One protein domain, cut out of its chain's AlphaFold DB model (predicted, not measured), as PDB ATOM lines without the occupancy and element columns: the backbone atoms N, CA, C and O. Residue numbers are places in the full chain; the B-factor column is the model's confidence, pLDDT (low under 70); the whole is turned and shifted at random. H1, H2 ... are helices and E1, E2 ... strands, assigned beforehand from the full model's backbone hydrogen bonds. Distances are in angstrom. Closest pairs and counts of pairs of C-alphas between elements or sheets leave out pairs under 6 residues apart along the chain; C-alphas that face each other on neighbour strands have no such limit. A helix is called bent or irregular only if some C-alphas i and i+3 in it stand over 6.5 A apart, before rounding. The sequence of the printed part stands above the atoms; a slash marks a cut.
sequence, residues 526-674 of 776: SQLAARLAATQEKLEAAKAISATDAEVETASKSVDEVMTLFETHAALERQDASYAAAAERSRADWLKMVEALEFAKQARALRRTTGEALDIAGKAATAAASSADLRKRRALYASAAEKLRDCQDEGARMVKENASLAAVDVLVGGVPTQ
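What this domain is: This is residues 526 to 674 of the 776 residues of an uncharacterized protein of Myxococcus fulvus (strain ATCC BAA-855 / HW-1) (UniProt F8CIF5). A long rod is built along one very long helix, H4, which bends slightly but runs nearly straight: H1 and H2 pack along its first arm, H4a, as a three-helix bundle, and H5 folds back along its second arm, H4b, as a helical hairpin. Short H3 sits at the far end of the bundle, while short H6 and the small strand hairpin E1 and E2 lie near the bend. The printed part has 149 residues, mostly helix, in the order H1, H2, H3, H4, H5, H6, E1, E2, the two strands antiparallel. It is loose, with a radius of gyration of the C-alphas of 21.4 A, and spans 75 by 28 by 22 A.

Where its parts are: E1 is residues 666 to 668 and E2 is residues 671 to 673, where C-alpha 673 stands at (-26.573, 9.359, 37.807). H4, residues 577 to 625, was assigned as one helix by its hydrogen bonds but is bent, with C-alphas 609 and 612 6.5 A apart; its arms are H4a, residues 577 to 609, 47.9 A, and H4b, residues 612 to 625, 19.8 A. H1, residues 526 to 543, is 26.0 A long and begins at C-alpha (-17.015, -28.818, 49.964). H2, residues 549 to 568, is 28.6 A long, and H3 is residues 570 to 575. H5, residues 630 to 657, is 39.7 A long, and H6 is residues 659 to 663.

How they stand to each other: E1 and E2 form a hairpin, with N 666 and O 673 2.9 A apart, within hydrogen-bond range. The closest C-alphas of E1 and H4a, Arg 607 and Val 666, are 5.4 A apart. The arms H4a and H4b stand at a shallow tilt of 21 degrees. H1, H2 and H4a form an up and down bundle, each running against the one before. H1 and H2 touch at Ala 542 and Val 552, closest C-alphas 4.9 A apart, and H1 touches H4a at Lys 543 and Ala 600, 5.2 A. H2 touches H4a at Val 552 and Lys 601, 6.4 A. H3 touches H4a only at the corner, with C-alphas of Glu 573 and Ala 580 4.2 A apart. H4b and H5 form a hairpin at a shallow tilt of 19 degrees, opposite ways, closest at C-alphas of Ala 617 and Ala 640, 4.2 A. H4a and H6 only just touch, with 3 pairs of C-alphas within 8 A, the closest those of Ala 603 and Leu 661, 6.3 A. H1 and H5 are apart. Each O i to N i+4 pair is within hydrogen-bond range in H1, H2, H4a, H4b and H5; H3 has 1 of 2, and H6 has 0 of 1 but 2 of 2 O i to N i+3 pairs.

The domain as a whole: The two C-alphas farthest apart, those of Gln 575 and Ala 628, are 75.5 A apart. The printed part has no cut, and the links between its elements are tight. The mean pLDDT of the printed part is 96.3, and no printed residue is under 70.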
ATOM      1  N   SER A 526     -15.598 -29.189  49.932       96.88
ATOM      2  CA  SER A 526     -17.015 -28.818  49.964       96.88
ATOM      3  C   SER A 526     -17.252 -27.525  50.753       96.88
ATOM      4  O   SER A 526     -17.965 -26.646  50.274       96.88
ATOM      5  N   GLN A 527     -16.587 -27.365  51.903       97.25
ATOM      6  CA  GLN A 527     -16.663 -26.162  52.730       97.25
ATOM      7  C   GLN A 527     -16.081 -24.950  51.998       97.25
ATOM      8  O   GLN A 527     -16.710 -23.894  51.956       97.25
ATOM      9  N   LEU A 528     -14.919 -25.114  51.362       97.69
ATOM     10  CA  LEU A 528     -14.267 -24.066  50.584       97.69
ATOM     11  C   LEU A 528     -15.127 -23.619  49.395       97.69
ATOM     12  O   LEU A 528     -15.333 -22.421  49.208       97.69
ATOM     13  N   ALA A 529     -15.689 -24.563  48.635       97.75
ATOM     14  CA  ALA A 529     -16.583 -24.254  47.519       97.75
ATOM     15  C   ALA A 529     -17.853 -23.519  47.984       97.75
ATOM     16  O   ALA A 529     -18.223 -22.498  47.404       97.75
ATOM     17  N   ALA A 530     -18.490 -23.992  49.062       97.50
ATOM     18  CA  ALA A 530     -19.662 -23.341  49.642       97.50
ATOM     19  C   ALA A 530     -19.339 -21.925  50.148       97.50
ATOM     20  O   ALA A 530     -20.111 -20.990  49.928       97.50
ATOM     21  N   ARG A 531     -18.177 -21.740  50.791       97.88
ATOM     22  CA  ARG A 531     -17.754 -20.440  51.321       97.88
ATOM     23  C   ARG A 531     -17.415 -19.445  50.219       97.88
ATOM     24  O   ARG A 531     -17.776 -18.274  50.344       97.88
ATOM     25  N   LEU A 532     -16.760 -19.889  49.149       97.88
ATOM     26  CA  LEU A 532     -16.512 -19.055  47.973       97.88
ATOM     27  C   LEU A 532     -17.825 -18.589  47.339       97.88
ATOM     28  O   LEU A 532     -17.975 -17.399  47.083       97.88
ATOM     29  N   ALA A 533     -18.798 -19.488  47.164       97.75
ATOM     30  CA  ALA A 533     -20.108 -19.129  46.624       97.75
ATOM     31  C   ALA A 533     -20.828 -18.083  47.497       97.75
ATOM     32  O   ALA A 533     -21.274 -17.055  46.990       97.75
ATOM     33  N   ALA A 534     -20.863 -18.288  48.819       97.06
ATOM     34  CA  ALA A 534     -21.460 -17.330  49.755       97.06
ATOM     35  C   ALA A 534     -20.721 -15.977  49.783       97.06
ATOM     36  O   ALA A 534     -21.328 -14.926  49.984       97.06
ATOM     37  N   THR A 535     -19.401 -15.989  49.590       97.75
ATOM     38  CA  THR A 535     -18.588 -14.766  49.521       97.75
ATOM     39  C   THR A 535     -18.856 -14.002  48.233       97.75
ATOM     40  O   THR A 535     -19.009 -12.784  48.282       97.75
ATOM     41  N   GLN A 536     -19.006 -14.706  47.108       98.12
ATOM     42  CA  GLN A 536     -19.400 -14.099  45.840       98.12
ATOM     43  C   GLN A 536     -20.768 -13.412  45.947       98.12
ATOM     44  O   GLN A 536     -20.908 -12.281  45.498       98.12
ATOM     45  N   GLU A 537     -21.760 -14.045  46.580       97.44
ATOM     46  CA  GLU A 537     -23.093 -13.452  46.773       97.44
ATOM     47  C   GLU A 537     -23.035 -12.142  47.578       97.44
ATOM     48  O   GLU A 537     -23.566 -11.115  47.151       97.44
ATOM     49  N   LYS A 538     -22.317 -12.142  48.709       97.69
ATOM     50  CA  LYS A 538     -22.112 -10.933  49.528       97.69
ATOM     51  C   LYS A 538     -21.359  -9.842  48.769       97.69
ATOM     52  O   LYS A 538     -21.627  -8.658  48.959       97.69
ATOM     53  N   LEU A 539     -20.418 -10.232  47.913       97.94
ATOM     54  CA  LEU A 539     -19.658  -9.307  47.089       97.94
ATOM     55  C   LEU A 539     -20.529  -8.658  46.003       97.94
ATOM     56  O   LEU A 539     -20.400  -7.459  45.769       97.94
ATOM     57  N   GLU A 540     -21.441  -9.403  45.376       97.56
ATOM     58  CA  GLU A 540     -22.415  -8.820  44.442       97.56
ATOM     59  C   GLU A 540     -23.364  -7.839  45.149       97.56
ATOM     60  O   GLU A 540     -23.628  -6.757  44.621       97.56
ATOM     61  N   ALA A 541     -23.789  -8.135  46.385       96.50
ATOM     62  CA  ALA A 541     -24.548  -7.181  47.199       96.50
ATOM     63  C   ALA A 541     -23.746  -5.894  47.485       96.50
ATOM     64  O   ALA A 541     -24.273  -4.794  47.340       96.50
ATOM     65  N   ALA A 542     -22.451  -6.008  47.800       97.38
ATOM     66  CA  ALA A 542     -21.574  -4.856  48.032       97.38
ATOM     67  C   ALA A 542     -21.312  -4.005  46.770       97.38
ATOM     68  O   ALA A 542     -21.016  -2.813  46.878       97.38
ATOM     69  N   LYS A 543     -21.427  -4.585  45.567       96.69
ATOM     70  CA  LYS A 543     -21.298  -3.856  44.292       96.69
ATOM     71  C   LYS A 543     -22.552  -3.061  43.926       96.69
ATOM     72  O   LYS A 543     -22.445  -2.081  43.177       96.69
ATOM     73  N   ALA A 544     -23.717  -3.461  44.439       95.94
ATOM     74  CA  ALA A 544     -25.000  -2.846  44.116       95.94
ATOM     75  C   ALA A 544     -24.969  -1.325  44.320       95.94
ATOM     76  O   ALA A 544     -24.292  -0.808  45.207       95.94
ATOM     77  N   ILE A 545     -25.712  -0.581  43.498       94.62
ATOM     78  CA  ILE A 545     -25.721   0.888  43.552       94.62
ATOM     79  C   ILE A 545     -26.197   1.432  44.910       94.62
ATOM     80  O   ILE A 545     -25.700   2.448  45.389       94.62
ATOM     81  N   SER A 546     -27.112   0.708  45.551       93.94
ATOM     82  CA  SER A 546     -27.665   1.000  46.873       93.94
ATOM     83  C   SER A 546     -26.841   0.429  48.028       93.94
ATOM     84  O   SER A 546     -27.313   0.469  49.162       93.94
ATOM     85  N   ALA A 547     -25.656  -0.131  47.754       96.25
ATOM     86  CA  ALA A 547     -24.845  -0.769  48.779       96.25
ATOM     87  C   ALA A 547     -24.477   0.208  49.902       96.25
ATOM     88  O   ALA A 547     -24.107   1.364  49.673       96.25
ATOM     89  N   THR A 548     -24.542  -0.303  51.122       96.12
ATOM     90  CA  THR A 548     -24.233   0.385  52.372       96.12
ATOM     91  C   THR A 548     -22.829   0.033  52.864       96.12
ATOM     92  O   THR A 548     -22.239  -0.972  52.464       96.12
ATOM     93  N   ASP A 549     -22.296   0.824  53.801       95.69
ATOM     94  CA  ASP A 549     -21.008   0.515  54.448       95.69
ATOM     95  C   ASP A 549     -21.044  -0.853  55.164       95.69
ATOM     96  O   ASP A 549     -20.044  -1.567  55.199       95.69
ATOM     97  N   ALA A 550     -22.211  -1.257  55.681       96.75
ATOM     98  CA  ALA A 550     -22.396  -2.541  56.354       96.75
ATOM     99  C   ALA A 550     -22.309  -3.740  55.393       96.75
ATOM    100  O   ALA A 550     -21.763  -4.782  55.763       96.75
ATOM    101  N   GLU A 551     -22.820  -3.612  54.167       97.44
ATOM    102  CA  GLU A 551     -22.728  -4.667  53.146       97.44
ATOM    103  C   GLU A 551     -21.291  -4.827  52.643       97.44
ATOM    104  O   GLU A 551     -20.809  -5.954  52.527       97.44
ATOM    105  N   VAL A 552     -20.568  -3.718  52.445       97.94
ATOM    106  CA  VAL A 552     -19.140  -3.740  52.088       97.94
ATOM    107  C   VAL A 552     -18.301  -4.387  53.194       97.94
ATOM    108  O   VAL A 552     -17.462  -5.242  52.911       97.94
ATOM    109  N   GLU A 553     -18.557  -4.049  54.459       97.06
ATOM    110  CA  GLU A 553     -17.884  -4.670  55.606       97.06
ATOM    111  C   GLU A 553     -18.212  -6.169  55.725       97.06
ATOM    112  O   GLU A 553     -17.341  -6.993  56.008       97.06
ATOM    113  N   THR A 554     -19.465  -6.552  55.462       96.88
ATOM    114  CA  THR A 554     -19.895  -7.959  55.459       96.88
ATOM    115  C   THR A 554     -19.209  -8.757  54.349       96.88
ATOM    116  O   THR A 554     -18.793  -9.897  54.579       96.88
ATOM    117  N   ALA A 555     -19.053  -8.168  53.160       97.94
ATOM    118  CA  ALA A 555     -18.277  -8.757  52.076       97.94
ATOM    119  C   ALA A 555     -16.791  -8.875  52.453       97.94
ATOM    120  O   ALA A 555     -16.211  -9.942  52.254       97.94
ATOM    121  N   SER A 556     -16.211  -7.845  53.084       97.88
ATOM    122  CA  SER A 556     -14.820  -7.858  53.561       97.88
ATOM    123  C   SER A 556     -14.550  -9.006  54.526       97.88
ATOM    124  O   SER A 556     -13.687  -9.838  54.260       97.88
ATOM    125  N   LYS A 557     -15.367  -9.139  55.576       98.00
ATOM    126  CA  LYS A 557     -15.264 -10.266  56.516       98.00
ATOM    127  C   LYS A 557     -15.399 -11.612  55.816       98.00
ATOM    128  O   LYS A 557     -14.706 -12.562  56.157       98.00
ATOM    129  N   SER A 558     -16.276 -11.705  54.814       97.44
ATOM    130  CA  SER A 558     -16.463 -12.960  54.092       97.44
ATOM    131  C   SER A 558     -15.249 -13.366  53.261       97.44
ATOM    132  O   SER A 558     -14.958 -14.560  53.199       97.44
ATOM    133  N   VAL A 559     -14.549 -12.399  52.661       98.19
ATOM    134  CA  VAL A 559     -13.282 -12.613  51.946       98.19
ATOM    135  C   VAL A 559     -12.182 -13.056  52.914       98.19
ATOM    136  O   VAL A 559     -11.469 -14.017  52.612       98.19
ATOM    137  N   ASP A 560     -12.090 -12.445  54.097       97.31
ATOM    138  CA  ASP A 560     -11.132 -12.849  55.137       97.31
ATOM    139  C   ASP A 560     -11.411 -14.275  55.642       97.31
ATOM    140  O   ASP A 560     -10.496 -15.084  55.782       97.31
ATOM    141  N   GLU A 561     -12.681 -14.644  55.837       97.38
ATOM    142  CA  GLU A 561     -13.062 -15.997  56.258       97.38
ATOM    143  C   GLU A 561     -12.624 -17.075  55.243       97.38
ATOM    144  O   GLU A 561     -12.211 -18.164  55.646       97.38
ATOM    145  N   VAL A 562     -12.630 -16.790  53.934       98.19
ATOM    146  CA  VAL A 562     -12.066 -17.714  52.928       98.19
ATOM    147  C   VAL A 562     -10.556 -17.897  53.131       98.19
ATOM    148  O   VAL A 562     -10.067 -19.024  53.053       98.19
ATOM    149  N   MET A 563      -9.821 -16.827  53.450       97.69
ATOM    150  CA  MET A 563      -8.389 -16.914  53.756       97.69
ATOM    151  C   MET A 563      -8.132 -17.788  54.991       97.69
ATOM    152  O   MET A 563      -7.288 -18.685  54.948       97.69
ATOM    153  N   THR A 564      -8.931 -17.619  56.049       97.56
ATOM    154  CA  THR A 564      -8.815 -18.457  57.255       97.56
ATOM    155  C   THR A 564      -9.070 -19.943  56.978       97.56
ATOM    156  O   THR A 564      -8.451 -20.801  57.613       97.56
ATOM    157  N   LEU A 565      -9.921 -20.283  55.998       97.19
ATOM    158  CA  LEU A 565     -10.123 -21.674  55.579       97.19
ATOM    159  C   LEU A 565      -8.880 -22.259  54.896       97.19
ATOM    160  O   LEU A 565      -8.543 -23.416  55.158       97.19
ATOM    161  N   PHE A 566      -8.163 -21.484  54.072       97.31
ATOM    162  CA  PHE A 566      -6.886 -21.940  53.507       97.31
ATOM    163  C   PHE A 566      -5.863 -22.232  54.603       97.31
ATOM    164  O   PHE A 566      -5.208 -23.271  54.569       97.31
ATOM    165  N   GLU A 567      -5.749 -21.346  55.591       97.31
ATOM    166  CA  GLU A 567      -4.820 -21.514  56.711       97.31
ATOM    167  C   GLU A 567      -5.173 -22.740  57.562       97.31
ATOM    168  O   GLU A 567      -4.307 -23.568  57.854       97.31
ATOM    169  N   THR A 568      -6.460 -22.909  57.886       97.50
ATOM    170  CA  THR A 568      -6.974 -24.032  58.690       97.50
ATOM    171  C   THR A 568      -6.668 -25.385  58.045       97.50
ATOM    172  O   THR A 568      -6.365 -26.361  58.733       97.50
ATOM    173  N   HIS A 569      -6.702 -25.451  56.715       97.44
ATOM    174  CA  HIS A 569      -6.519 -26.686  55.960       97.44
ATOM    175  C   HIS A 569      -5.171 -26.777  55.228       97.44
ATOM    176  O   HIS A 569      -4.979 -27.681  54.414       97.44
ATOM    177  N   ALA A 570      -4.197 -25.921  55.551       96.69
ATOM    178  CA  ALA A 570      -2.898 -25.886  54.873       96.69
ATOM    179  C   ALA A 570      -2.135 -27.226  54.941       96.69
ATOM    180  O   ALA A 570      -1.415 -27.599  54.014       96.69
ATOM    181  N   ALA A 571      -2.307 -27.995  56.024       96.56
ATOM    182  CA  ALA A 571      -1.701 -29.321  56.153       96.56
ATOM    183  C   ALA A 571      -2.241 -30.321  55.114       96.56
ATOM    184  O   ALA A 571      -1.475 -31.155  54.624       96.56
ATOM    185  N   LEU A 572      -3.523 -30.213  54.740       97.19
ATOM    186  CA  LEU A 572      -4.147 -31.098  53.754       97.19
ATOM    187  C   LEU A 572      -3.562 -30.894  52.355       97.19
ATOM    188  O   LEU A 572      -3.503 -31.851  51.594       97.19
ATOM    189  N   GLU A 573      -3.040 -29.711  52.027       96.44
ATOM    190  CA  GLU A 573      -2.398 -29.459  50.726       96.44
ATOM    191  C   GLU A 573      -1.137 -30.302  50.520       96.44
ATOM    192  O   GLU A 573      -0.812 -30.687  49.401       96.44
ATOM    193  N   ARG A 574      -0.431 -30.638  51.606       96.00
ATOM    194  CA  ARG A 574       0.739 -31.530  51.547       96.00
ATOM    195  C   ARG A 574       0.350 -33.006  51.552       96.00
ATOM    196  O   ARG A 574       1.154 -33.846  51.161       96.00
ATOM    197  N   GLN A 575      -0.842 -33.321  52.053       96.12
ATOM    198  CA  GLN A 575      -1.288 -34.688  52.319       96.12
ATOM    199  C   GLN A 575      -2.208 -35.244  51.223       96.12
ATOM    200  O   GLN A 575      -2.205 -36.453  50.997       96.12
ATOM    201  N   ASP A 576      -2.962 -34.386  50.531       97.88
ATOM    202  CA  ASP A 576      -3.892 -34.755  49.466       97.88
ATOM    203  C   ASP A 576      -3.756 -33.819  48.254       97.88
ATOM    204  O   ASP A 576      -4.112 -32.639  48.287       97.88
ATOM    205  N   ALA A 577      -3.273 -34.372  47.139       95.81
ATOM    206  CA  ALA A 577      -3.054 -33.615  45.907       95.81
ATOM    207  C   ALA A 577      -4.358 -33.064  45.299       95.81
ATOM    208  O   ALA A 577      -4.346 -32.031  44.628       95.81
ATOM    209  N   SER A 578      -5.496 -33.730  45.531       95.94
ATOM    210  CA  SER A 578      -6.786 -33.291  44.993       95.94
ATOM    211  C   SER A 578      -7.338 -32.075  45.741       95.94
ATOM    212  O   SER A 578      -7.941 -31.199  45.115       95.94
ATOM    213  N   TYR A 579      -7.099 -31.993  47.055       97.88
ATOM    214  CA  TYR A 579      -7.344 -30.798  47.855       97.88
ATOM    215  C   TYR A 579      -6.398 -29.672  47.445       97.88
ATOM    216  O   TYR A 579      -6.878 -28.579  47.172       97.88
ATOM    217  N   ALA A 580      -5.095 -29.944  47.308       97.00
ATOM    218  CA  ALA A 580      -4.111 -28.939  46.893       97.00
ATOM    219  C   ALA A 580      -4.512 -28.235  45.582       97.00
ATOM    220  O   ALA A 580      -4.607 -27.010  45.536       97.00
ATOM    221  N   ALA A 581      -4.869 -29.005  44.549       97.31
ATOM    222  CA  ALA A 581      -5.320 -28.460  43.267       97.31
ATOM    223  C   ALA A 581      -6.669 -27.710  43.349       97.31
ATOM    224  O   ALA A 581      -6.971 -26.851  42.518       97.31
ATOM    225  N   ALA A 582      -7.537 -28.051  44.306       97.12
ATOM    226  CA  ALA A 582      -8.778 -27.313  44.547       97.12
ATOM    227  C   ALA A 582      -8.524 -26.006  45.315       97.12
ATOM    228  O   ALA A 582      -9.103 -24.979  44.961       97.12
ATOM    229  N   ALA A 583      -7.639 -26.033  46.312       97.69
ATOM    230  CA  ALA A 583      -7.228 -24.871  47.086       97.69
ATOM    231  C   ALA A 583      -6.511 -23.843  46.204       97.69
ATOM    232  O   ALA A 583      -6.835 -22.663  46.262       97.69
ATOM    233  N   GLU A 584      -5.613 -24.280  45.319       98.00
ATOM    234  CA  GLU A 584      -4.931 -23.402  44.363       98.00
ATOM    235  C   GLU A 584      -5.916 -22.675  43.433       98.00
ATOM    236  O   GLU A 584      -5.875 -21.449  43.324       98.00
ATOM    237  N   ARG A 585      -6.867 -23.403  42.831       97.88
ATOM    238  CA  ARG A 585      -7.932 -22.791  42.015       97.88
ATOM    239  C   ARG A 585      -8.779 -21.810  42.822       97.88
ATOM    240  O   ARG A 585      -9.040 -20.699  42.375       97.88
ATOM    241  N   SER A 586      -9.139 -22.199  44.039       98.00
ATOM    242  CA  SER A 586      -9.916 -21.369  44.959       98.00
ATOM    243  C   SER A 586      -9.173 -20.095  45.370       98.00
ATOM    244  O   SER A 586      -9.808 -19.058  45.527       98.00
ATOM    245  N   ARG A 587      -7.839 -20.131  45.519       98.19
ATOM    246  CA  ARG A 587      -7.014 -18.938  45.784       98.19
ATOM    247  C   ARG A 587      -7.037 -17.967  44.611       98.19
ATOM    248  O   ARG A 587      -7.117 -16.765  44.833       98.19
ATOM    249  N   ALA A 588      -6.995 -18.474  43.379       97.88
ATOM    250  CA  ALA A 588      -7.109 -17.631  42.192       97.88
ATOM    251  C   ALA A 588      -8.474 -16.923  42.129       97.88
ATOM    252  O   ALA A 588      -8.538 -15.744  41.787       97.88
ATOM    253  N   ASP A 589      -9.559 -17.609  42.498       97.31
ATOM    254  CA  ASP A 589     -10.889 -16.992  42.563       97.31
ATOM    255  C   ASP A 589     -11.032 -16.036  43.754       97.31
ATOM    256  O   ASP A 589     -11.594 -14.954  43.603       97.31
ATOM    257  N   TRP A 590     -10.448 -16.371  44.907       98.06
ATOM    258  CA  TRP A 590     -10.374 -15.475  46.060       98.06
ATOM    259  C   TRP A 590      -9.632 -14.171  45.733       98.06
ATOM    260  O   TRP A 590     -10.132 -13.103  46.070       98.06
ATOM    261  N   LEU A 591      -8.504 -14.222  45.010       97.88
ATOM    262  CA  LEU A 591      -7.783 -13.018  44.572       97.88
ATOM    263  C   LEU A 591      -8.664 -12.104  43.707       97.88
ATOM    264  O   LEU A 591      -8.708 -10.898  43.942       97.88
ATOM    265  N   LYS A 592      -9.445 -12.670  42.776       97.94
ATOM    266  CA  LYS A 592     -10.420 -11.891  41.989       97.94
ATOM    267  C   LYS A 592     -11.496 -11.257  42.879       97.94
ATOM    268  O   LYS A 592     -11.923 -10.136  42.617       97.94
ATOM    269  N   MET A 593     -11.945 -11.958  43.924       98.00
ATOM    270  CA  MET A 593     -12.905 -11.412  44.894       98.00
ATOM    271  C   MET A 593     -12.297 -10.273  45.723       98.00
ATOM    272  O   MET A 593     -12.994  -9.293  45.972       98.00
ATOM    273  N   VAL A 594     -11.017 -10.362  46.108       98.19
ATOM    274  CA  VAL A 594     -10.285  -9.283  46.802       98.19
ATOM    275  C   VAL A 594     -10.215  -8.032  45.925       98.19
ATOM    276  O   VAL A 594     -10.580  -6.949  46.376       98.19
ATOM    277  N   GLU A 595      -9.818  -8.171  44.659       97.38
ATOM    278  CA  GLU A 595      -9.765  -7.050  43.708       97.38
ATOM    279  C   GLU A 595     -11.146  -6.408  43.508       97.38
ATOM    280  O   GLU A 595     -11.301  -5.185  43.567       97.38
ATOM    281  N   ALA A 596     -12.179  -7.233  43.330       97.06
ATOM    282  CA  ALA A 596     -13.550  -6.765  43.179       97.06
ATOM    283  C   ALA A 596     -14.111  -6.115  44.460       97.06
ATOM    284  O   ALA A 596     -14.921  -5.191  44.362       97.06
ATOM    285  N   LEU A 597     -13.686  -6.559  45.647       97.88
ATOM    286  CA  LEU A 597     -14.042  -5.943  46.925       97.88
ATOM    287  C   LEU A 597     -13.394  -4.566  47.075       97.88
ATOM    288  O   LEU A 597     -14.069  -3.625  47.487       97.88
ATOM    289  N   GLU A 598     -12.113  -4.427  46.733       97.69
ATOM    290  CA  GLU A 598     -11.430  -3.129  46.764       97.69
ATOM    291  C   GLU A 598     -12.088  -2.133  45.802       97.69
ATOM    292  O   GLU A 598     -12.347  -0.985  46.173       97.69
ATOM    293  N   PHE A 599     -12.487  -2.588  44.610       97.38
ATOM    294  CA  PHE A 599     -13.293  -1.767  43.709       97.38
ATOM    295  C   PHE A 599     -14.652  -1.383  44.322       97.38
ATOM    296  O   PHE A 599     -15.037  -0.215  44.273       97.38
ATOM    297  N   ALA A 600     -15.368  -2.320  44.955       97.44
ATOM    298  CA  ALA A 600     -16.641  -2.035  45.623       97.44
ATOM    299  C   ALA A 600     -16.490  -1.029  46.782       97.44
ATOM    300  O   ALA A 600     -17.316  -0.123  46.917       97.44
ATOM    301  N   LYS A 601     -15.412  -1.120  47.576       97.81
ATOM    302  CA  LYS A 601     -15.065  -0.140  48.624       97.81
ATOM    303  C   LYS A 601     -14.865   1.256  48.038       97.81
ATOM    304  O   LYS A 601     -15.426   2.221  48.557       97.81
ATOM    305  N   GLN A 602     -14.113   1.369  46.943       97.44
ATOM    306  CA  GLN A 602     -13.884   2.645  46.257       97.44
ATOM    307  C   GLN A 602     -15.174   3.212  45.646       97.44
ATOM    308  O   GLN A 602     -15.469   4.394  45.821       97.44
ATOM    309  N   ALA A 603     -15.986   2.371  45.000       97.12
ATOM    310  CA  ALA A 603     -17.292   2.744  44.458       97.12
ATOM    311  C   ALA A 603     -18.243   3.249  45.554       97.12
ATOM    312  O   ALA A 603     -18.883   4.291  45.403       97.12
ATOM    313  N   ARG A 604     -18.305   2.556  46.696       97.19
ATOM    314  CA  ARG A 604     -19.083   2.981  47.864       97.19
ATOM    315  C   ARG A 604     -18.581   4.311  48.422       97.19
ATOM    316  O   ARG A 604     -19.393   5.198  48.687       97.19
ATOM    317  N   ALA A 605     -17.265   4.464  48.571       97.31
ATOM    318  CA  ALA A 605     -16.658   5.705  49.033       97.31
ATOM    319  C   ALA A 605     -17.007   6.879  48.107       97.31
ATOM    320  O   ALA A 605     -17.402   7.927  48.614       97.31
ATOM    321  N   LEU A 606     -16.983   6.674  46.783       97.06
ATOM    322  CA  LEU A 606     -17.393   7.678  45.798       97.06
ATOM    323  C   LEU A 606     -18.864   8.057  45.971       97.06
ATOM    324  O   LEU A 606     -19.191   9.239  46.037       97.06
ATOM    325  N   ARG A 607     -19.772   7.078  46.072       96.62
ATOM    326  CA  ARG A 607     -21.212   7.340  46.268       96.62
ATOM    327  C   ARG A 607     -21.480   8.129  47.554       96.62
ATOM    328  O   ARG A 607     -22.352   8.998  47.568       96.62
ATOM    329  N   ARG A 608     -20.709   7.862  48.613       96.44
ATOM    330  CA  ARG A 608     -20.781   8.584  49.890       96.44
ATOM    331  C   ARG A 608     -20.280  10.025  49.773       96.44
ATOM    332  O   ARG A 608     -20.949  10.940  50.247       96.44
ATOM    333  N   THR A 609     -19.114  10.235  49.162       95.75
ATOM    334  CA  THR A 609     -18.522  11.576  49.004       95.75
ATOM    335  C   THR A 609     -19.273  12.427  47.990       95.75
ATOM    336  O   THR A 609     -19.230  13.645  48.098       95.75
ATOM    337  N   THR A 610     -20.002  11.809  47.057       96.25
ATOM    338  CA  THR A 610     -20.775  12.510  46.028       96.25
ATOM    339  C   THR A 610     -22.274  12.527  46.330       96.25
ATOM    340  O   THR A 610     -22.765  13.475  46.934       96.25
ATOM    341  N   GLY A 611     -23.020  11.493  45.937       94.56
ATOM    342  CA  GLY A 611     -24.485  11.453  45.996       94.56
ATOM    343  C   GLY A 611     -25.062  11.694  47.392       94.56
ATOM    344  O   GLY A 611     -25.960  12.523  47.553       94.56
ATOM    345  N   GLU A 612     -24.521  11.034  48.420       94.75
ATOM    346  CA  GLU A 612     -24.975  11.248  49.803       94.75
ATOM    347  C   GLU A 612     -24.588  12.634  50.324       94.75
ATOM    348  O   GLU A 612     -25.407  13.302  50.956       94.75
ATOM    349  N   ALA A 613     -23.375  13.111  50.027       94.19
ATOM    350  CA  ALA A 613     -22.952  14.459  50.394       94.19
ATOM    351  C   ALA A 613     -23.829  15.534  49.729       94.19
ATOM    352  O   ALA A 613     -24.208  16.501  50.391       94.19
ATOM    353  N   LEU A 614     -24.213  15.338  48.463       96.12
ATOM    354  CA  LEU A 614     -25.124  16.201  47.710       96.12
ATOM    355  C   LEU A 614     -26.524  16.245  48.341       96.12
ATOM    356  O   LEU A 614     -27.097  17.330  48.482       96.12
ATOM    357  N   ASP A 615     -27.072  15.097  48.746       95.25
ATOM    358  CA  ASP A 615     -28.358  15.020  49.454       95.25
ATOM    359  C   ASP A 615     -28.285  15.699  50.831       95.25
ATOM    360  O   ASP A 615     -29.113  16.553  51.164       95.25
ATOM    361  N   ILE A 616     -27.244  15.399  51.614       94.94
ATOM    362  CA  ILE A 616     -27.009  16.005  52.932       94.94
ATOM    363  C   ILE A 616     -26.854  17.524  52.809       94.94
ATOM    364  O   ILE A 616     -27.439  18.269  53.601       94.94
ATOM    365  N   ALA A 617     -26.090  18.004  51.827       95.81
ATOM    366  CA  ALA A 617     -25.921  19.427  51.575       95.81
ATOM    367  C   ALA A 617     -27.232  20.083  51.125       95.81
ATOM    368  O   ALA A 617     -27.559  21.172  51.595       95.81
ATOM    369  N   GLY A 618     -28.028  19.408  50.289       95.12
ATOM    370  CA  GLY A 618     -29.363  19.865  49.899       95.12
ATOM    371  C   GLY A 618     -30.302  20.026  51.098       95.12
ATOM    372  O   GLY A 618     -30.958  21.064  51.247       95.12
ATOM    373  N   LYS A 619     -30.317  19.047  52.010       95.25
ATOM    374  CA  LYS A 619     -31.079  19.111  53.269       95.25
ATOM    375  C   LYS A 619     -30.584  20.237  54.175       95.25
ATOM    376  O   LYS A 619     -31.399  20.990  54.704       95.25
ATOM    377  N   ALA A 620     -29.268  20.399  54.317       94.62
ATOM    378  CA  ALA A 620     -28.670  21.471  55.113       94.62
ATOM    379  C   ALA A 620     -28.988  22.864  54.545       94.62
ATOM    380  O   ALA A 620     -29.371  23.752  55.301       94.62
ATOM    381  N   ALA A 621     -28.919  23.045  53.224       95.50
ATOM    382  CA  ALA A 621     -29.301  24.282  52.548       95.50
ATOM    383  C   ALA A 621     -30.793  24.609  52.729       95.50
ATOM    384  O   ALA A 621     -31.152  25.757  52.993       95.50
ATOM    385  N   THR A 622     -31.660  23.596  52.646       95.00
ATOM    386  CA  THR A 622     -33.106  23.751  52.879       95.00
ATOM    387  C   THR A 622     -33.396  24.128  54.335       95.00
ATOM    388  O   THR A 622     -34.161  25.053  54.599       95.00
ATOM    389  N   ALA A 623     -32.727  23.473  55.290       94.56
ATOM    390  CA  ALA A 623     -32.818  23.799  56.713       94.56
ATOM    391  C   ALA A 623     -32.241  25.189  57.042       94.56
ATOM    392  O   ALA A 623     -32.735  25.874  57.936       94.56
ATOM    393  N   ALA A 624     -31.206  25.631  56.321       94.81
ATOM    394  CA  ALA A 624     -30.676  26.983  56.440       94.81
ATOM    395  C   ALA A 624     -31.708  28.011  55.966       94.81
ATOM    396  O   ALA A 624     -31.950  29.003  56.651       94.81
ATOM    397  N   ALA A 625     -32.355  27.767  54.823       92.94
ATOM    398  CA  ALA A 625     -33.361  28.670  54.270       92.94
ATOM    399  C   ALA A 625     -34.548  28.902  55.220       92.94
ATOM    400  O   ALA A 625     -35.084  30.008  55.246       92.94
ATOM    401  N   SER A 626     -34.917  27.899  56.023       93.75
ATOM    402  CA  SER A 626     -36.005  27.977  57.005       93.75
ATOM    403  C   SER A 626     -35.576  28.418  58.413       93.75
ATOM    404  O   SER A 626     -36.430  28.598  59.282       93.75
ATOM    405  N   SER A 627     -34.278  28.616  58.672       94.19
ATOM    406  CA  SER A 627     -33.781  29.026  59.991       94.19
ATOM    407  C   SER A 627     -33.959  30.528  60.227       94.19
ATOM    408  O   SER A 627     -33.379  31.346  59.515       94.19
ATOM    409  N   ALA A 628     -34.687  30.890  61.287       92.19
ATOM    410  CA  ALA A 628     -34.802  32.278  61.747       92.19
ATOM    411  C   ALA A 628     -33.532  32.790  62.461       92.19
ATOM    412  O   ALA A 628     -33.267  33.989  62.475       92.19
ATOM    413  N   ASP A 629     -32.727  31.892  63.041       93.81
ATOM    414  CA  ASP A 629     -31.440  32.229  63.657       93.81
ATOM    415  C   ASP A 629     -30.365  32.389  62.571       93.81
ATOM    416  O   ASP A 629     -30.032  31.423  61.874       93.81
ATOM    417  N   LEU A 630     -29.809  33.599  62.445       91.38
ATOM    418  CA  LEU A 630     -28.793  33.939  61.446       91.38
ATOM    419  C   LEU A 630     -27.462  33.204  61.650       91.38
ATOM    420  O   LEU A 630     -26.818  32.847  60.662       91.38
ATOM    421  N   ARG A 631     -27.045  32.931  62.894       92.62
ATOM    422  CA  ARG A 631     -25.803  32.181  63.160       92.62
ATOM    423  C   ARG A 631     -25.961  30.735  62.727       92.62
ATOM    424  O   ARG A 631     -25.115  30.213  62.001       92.62
ATOM    425  N   LYS A 632     -27.078  30.110  63.117       94.69
ATOM    426  CA  LYS A 632     -27.415  28.742  62.698       94.69
ATOM    427  C   LYS A 632     -27.564  28.655  61.179       94.69
ATOM    428  O   LYS A 632     -27.035  27.734  60.565       94.69
ATOM    429  N   ARG A 633     -28.220  29.640  60.563       95.44
ATOM    430  CA  ARG A 633     -28.387  29.738  59.109       95.44
ATOM    431  C   ARG A 633     -27.048  29.834  58.379       95.44
ATOM    432  O   ARG A 633     -26.825  29.078  57.438       95.44
ATOM    433  N   ARG A 634     -26.140  30.706  58.836       95.00
ATOM    434  CA  ARG A 634     -24.785  30.831  58.279       95.00
ATOM    435  C   ARG A 634     -24.012  29.522  58.398       95.00
ATOM    436  O   ARG A 634     -23.423  29.090  57.415       95.00
ATOM    437  N   ALA A 635     -24.038  28.888  59.571       95.00
ATOM    438  CA  ALA A 635     -23.345  27.622  59.806       95.00
ATOM    439  C   ALA A 635     -23.870  26.495  58.900       95.00
ATOM    440  O   ALA A 635     -23.078  25.751  58.327       95.00
ATOM    441  N   LEU A 636     -25.192  26.399  58.714       96.00
ATOM    442  CA  LEU A 636     -25.805  25.406  57.829       96.00
ATOM    443  C   LEU A 636     -25.467  25.652  56.351       96.00
ATOM    444  O   LEU A 636     -25.114  24.699  55.661       96.00
ATOM    445  N   TYR A 637     -25.517  26.900  55.867       96.88
ATOM    446  CA  TYR A 637     -25.089  27.218  54.498       96.88
ATOM    447  C   TYR A 637     -23.591  26.983  54.284       96.88
ATOM    448  O   TYR A 637     -23.217  26.454  53.243       96.88
ATOM    449  N   ALA A 638     -22.742  27.331  55.255       94.69
ATOM    450  CA  ALA A 638     -21.304  27.085  55.176       94.69
ATOM    451  C   ALA A 638     -20.997  25.580  55.129       94.69
ATOM    452  O   ALA A 638     -20.273  25.142  54.243       94.69
ATOM    453  N   SER A 639     -21.622  24.784  56.005       95.19
ATOM    454  CA  SER A 639     -21.481  23.322  55.996       95.19
ATOM    455  C   SER A 639     -22.012  22.692  54.703       95.19
ATOM    456  O   SER A 639     -21.425  21.739  54.200       95.19
ATOM    457  N   ALA A 640     -23.112  23.213  54.147       96.06
ATOM    458  CA  ALA A 640     -23.625  22.763  52.856       96.06
ATOM    459  C   ALA A 640     -22.652  23.095  51.714       96.06
ATOM    460  O   ALA A 640     -22.375  22.231  50.890       96.06
ATOM    461  N   ALA A 641     -22.108  24.315  51.679       95.19
ATOM    462  CA  ALA A 641     -21.147  24.740  50.664       95.19
ATOM    463  C   ALA A 641     -19.837  23.937  50.729       95.19
ATOM    464  O   ALA A 641     -19.331  23.528  49.690       95.19
ATOM    465  N   GLU A 642     -19.327  23.669  51.934       95.06
ATOM    466  CA  GLU A 642     -18.149  22.823  52.159       95.06
ATOM    467  C   GLU A 642     -18.381  21.404  51.627       95.06
ATOM    468  O   GLU A 642     -17.642  20.953  50.764       95.06
ATOM    469  N   LYS A 643     -19.486  20.750  52.012       95.31
ATOM    470  CA  LYS A 643     -19.826  19.401  51.521       95.31
ATOM    471  C   LYS A 643     -20.011  19.325  50.006       95.31
ATOM    472  O   LYS A 643     -19.690  18.303  49.411       95.31
ATOM    473  N   LEU A 644     -20.554  20.369  49.377       96.69
ATOM    474  CA  LEU A 644     -20.696  20.419  47.918       96.69
ATOM    475  C   LEU A 644     -19.347  20.605  47.225       96.69
ATOM    476  O   LEU A 644     -19.123  20.017  46.169       96.69
ATOM    477  N   ARG A 645     -18.448  21.391  47.822       95.25
ATOM    478  CA  ARG A 645     -17.084  21.550  47.323       95.25
ATOM    479  C   ARG A 645     -16.296  20.252  47.457       95.25
ATOM    480  O   ARG A 645     -15.705  19.817  46.480       95.25
ATOM    481  N   ASP A 646     -16.381  19.596  48.610       93.81
ATOM    482  CA  ASP A 646     -15.772  18.284  48.824       93.81
ATOM    483  C   ASP A 646     -16.355  17.253  47.851       93.81
ATOM    484  O   ASP A 646     -15.602  16.527  47.216       93.81
ATOM    485  N   CYS A 647     -17.678  17.237  47.641       96.81
ATOM    486  CA  CYS A 647     -18.313  16.381  46.634       96.81
ATOM    487  C   CYS A 647     -17.690  16.546  45.240       96.81
ATOM    488  O   CYS A 647     -17.463  15.557  44.542       96.81
ATOM    489  N   GLN A 648     -17.407  17.782  44.834       95.44
ATOM    490  CA  GLN A 648     -16.778  18.074  43.554       95.44
ATOM    491  C   GLN A 648     -15.299  17.666  43.540       95.44
ATOM    492  O   GLN A 648     -14.879  16.899  42.674       95.44
ATOM    493  N   ASP A 649     -14.511  18.193  44.476       95.56
ATOM    494  CA  ASP A 649     -13.051  18.094  44.458       95.56
ATOM    495  C   ASP A 649     -12.591  16.666  44.788       95.56
ATOM    496  O   ASP A 649     -11.756  16.092  44.082       95.56
ATOM    497  N   GLU A 650     -13.184  16.056  45.816       95.94
ATOM    498  CA  GLU A 650     -12.871  14.694  46.245       95.94
ATOM    499  C   GLU A 650     -13.419  13.660  45.265       95.94
ATOM    500  O   GLU A 650     -12.711  12.722  44.902       95.94
ATOM    501  N   GLY A 651     -14.643  13.854  44.762       95.31
ATOM    502  CA  GLY A 651     -15.196  13.005  43.707       95.31
ATOM    503  C   GLY A 651     -14.299  12.991  42.464       95.31
ATOM    504  O   GLY A 651     -13.990  11.923  41.927       95.31
ATOM    505  N   ALA A 652     -13.807  14.162  42.046       95.19
ATOM    506  CA  ALA A 652     -12.946  14.286  40.873       95.19
ATOM    507  C   ALA A 652     -11.583  13.635  41.115       95.19
ATOM    508  O   ALA A 652     -11.046  12.973  40.222       95.19
ATOM    509  N   ARG A 653     -11.039  13.780  42.330       97.31
ATOM    510  CA  ARG A 653      -9.811  13.103  42.754       97.31
ATOM    511  C   ARG A 653      -9.961  11.585  42.683       97.31
ATOM    512  O   ARG A 653      -9.137  10.941  42.042       97.31
ATOM    513  N   MET A 654     -11.028  11.032  43.255       97.12
ATOM    514  CA  MET A 654     -11.280   9.589  43.257       97.12
ATOM    515  C   MET A 654     -11.412   9.022  41.836       97.12
ATOM    516  O   MET A 654     -10.782   8.018  41.512       97.12
ATOM    517  N   VAL A 655     -12.170   9.686  40.955       96.06
ATOM    518  CA  VAL A 655     -12.315   9.261  39.549       96.06
ATOM    519  C   VAL A 655     -10.994   9.377  38.777       96.06
ATOM    520  O   VAL A 655     -10.719   8.573  37.891       96.06
ATOM    521  N   LYS A 656     -10.144  10.351  39.115       95.56
ATOM    522  CA  LYS A 656      -8.810  10.487  38.522       95.56
ATOM    523  C   LYS A 656      -7.855   9.383  38.981       95.56
ATOM    524  O   LYS A 656      -7.072   8.894  38.171       95.56
ATOM    525  N   GLU A 657      -7.897   9.014  40.259       95.88
ATOM    526  CA  GLU A 657      -7.078   7.938  40.834       95.88
ATOM    527  C   GLU A 657      -7.508   6.560  40.320       95.88
ATOM    528  O   GLU A 657      -6.659   5.700  40.084       95.88
ATOM    529  N   ASN A 658      -8.805   6.367  40.071       96.38
ATOM    530  CA  ASN A 658      -9.325   5.173  39.423       96.38
ATOM    531  C   ASN A 658     -10.371   5.516  38.354       96.38
ATOM    532  O   ASN A 658     -11.558   5.675  38.640       96.38
ATOM    533  N   ALA A 659      -9.937   5.521  37.091       95.75
ATOM    534  CA  ALA A 659     -10.784   5.848  35.944       95.75
ATOM    535  C   ALA A 659     -12.011   4.930  35.791       95.75
ATOM    536  O   ALA A 659     -13.028   5.362  35.253       95.75
ATOM    537  N   SER A 660     -11.959   3.686  36.284       95.69
ATOM    538  CA  SER A 660     -13.111   2.772  36.220       95.69
ATOM    539  C   SER A 660     -14.279   3.219  37.108       95.69
ATOM    540  O   SER A 660     -15.428   2.879  36.826       95.69
ATOM    541  N   LEU A 661     -14.019   4.064  38.112       96.62
ATOM    542  CA  LEU A 661     -15.063   4.694  38.918       96.62
ATOM    543  C   LEU A 661     -15.920   5.677  38.117       96.62
ATOM    544  O   LEU A 661     -17.046   5.942  38.518       96.62
ATOM    545  N   ALA A 662     -15.434   6.187  36.979       94.31
ATOM    546  CA  ALA A 662     -16.210   7.085  36.125       94.31
ATOM    547  C   ALA A 662     -17.496   6.441  35.589       94.31
ATOM    548  O   ALA A 662     -18.420   7.172  35.269       94.31
ATOM    549  N   ALA A 663     -17.543   5.107  35.497       95.44
ATOM    550  CA  ALA A 663     -18.706   4.346  35.041       95.44
ATOM    551  C   ALA A 663     -19.614   3.871  36.194       95.44
ATOM    552  O   ALA A 663     -20.602   3.177  35.953       95.44
ATOM    553  N   VAL A 664     -19.271   4.181  37.450       96.00
ATOM    554  CA  VAL A 664     -20.050   3.765  38.621       96.00
ATOM    555  C   VAL A 664     -21.217   4.716  38.815       96.00
ATOM    556  O   VAL A 664     -21.023   5.874  39.166       96.00
ATOM    557  N   ASP A 665     -22.435   4.205  38.683       95.44
ATOM    558  CA  ASP A 665     -23.618   5.003  38.972       95.44
ATOM    559  C   ASP A 665     -23.686   5.421  40.453       95.44
ATOM    560  O   ASP A 665     -23.362   4.662  41.382       95.44
ATOM    561  N   VAL A 666     -24.168   6.643  40.665       95.75
ATOM    562  CA  VAL A 666     -24.419   7.262  41.966       95.75
ATOM    563  C   VAL A 666     -25.903   7.598  42.064       95.75
ATOM    564  O   VAL A 666     -26.466   8.223  41.169       95.75
ATOM    565  N   LEU A 667     -26.562   7.205  43.154       94.94
ATOM    566  CA  LEU A 667     -27.971   7.539  43.363       94.94
ATOM    567  C   LEU A 667     -28.124   9.003  43.784       94.94
ATOM    568  O   LEU A 667     -27.687   9.393  44.866       94.94
ATOM    569  N   VAL A 668     -28.827   9.786  42.968       93.88
ATOM    570  CA  VAL A 668     -29.262  11.146  43.306       93.88
ATOM    571  C   VAL A 668     -30.783  11.187  43.233       93.88
ATOM    572  O   VAL A 668     -31.372  10.977  42.178       93.88
ATOM    573  N   GLY A 669     -31.447  11.382  44.376       88.00
ATOM    574  CA  GLY A 669     -32.916  11.361  44.439       88.00
ATOM    575  C   GLY A 669     -33.545  10.028  44.003       88.00
ATOM    576  O   GLY A 669     -34.670  10.017  43.517       88.00
ATOM    577  N   GLY A 670     -32.813   8.916  44.138       90.56
ATOM    578  CA  GLY A 670     -33.243   7.585  43.693       90.56
ATOM    579  C   GLY A 670     -32.965   7.277  42.218       90.56
ATOM    580  O   GLY A 670     -33.254   6.169  41.779       90.56
ATOM    581  N   VAL A 671     -32.381   8.214  41.465       94.12
ATOM    582  CA  VAL A 671     -32.038   8.024  40.051       94.12
ATOM    583  C   VAL A 671     -30.538   7.726  39.913       94.12
ATOM    584  O   VAL A 671     -29.723   8.499  40.430       94.12
ATOM    585  N   PRO A 672     -30.148   6.629  39.236       95.38
ATOM    586  CA  PRO A 672     -28.760   6.377  38.857       95.38
ATOM    587  C   PRO A 672     -28.229   7.520  37.985       95.38
ATOM    588  O   PRO A 672     -28.795   7.819  36.938       95.38
ATOM    589  N   THR A 673     -27.176   8.185  38.447       95.94
ATOM    590  CA  THR A 673     -26.573   9.359  37.807       95.94
ATOM    591  C   THR A 673     -25.068   9.144  37.685       95.94
ATOM    592  O   THR A 673     -24.444   8.611  38.606       95.94
ATOM    593  N   GLN A 674     -24.466   9.568  36.573       96.38
ATOM    594  CA  GLN A 674     -23.026   9.409  36.368       96.38
ATOM    595  C   GLN A 674     -22.227  10.344  37.294       96.38
ATOM    596  O   GLN A 674     -22.638  11.491  37.497       96.38
TER     597      GLN A 674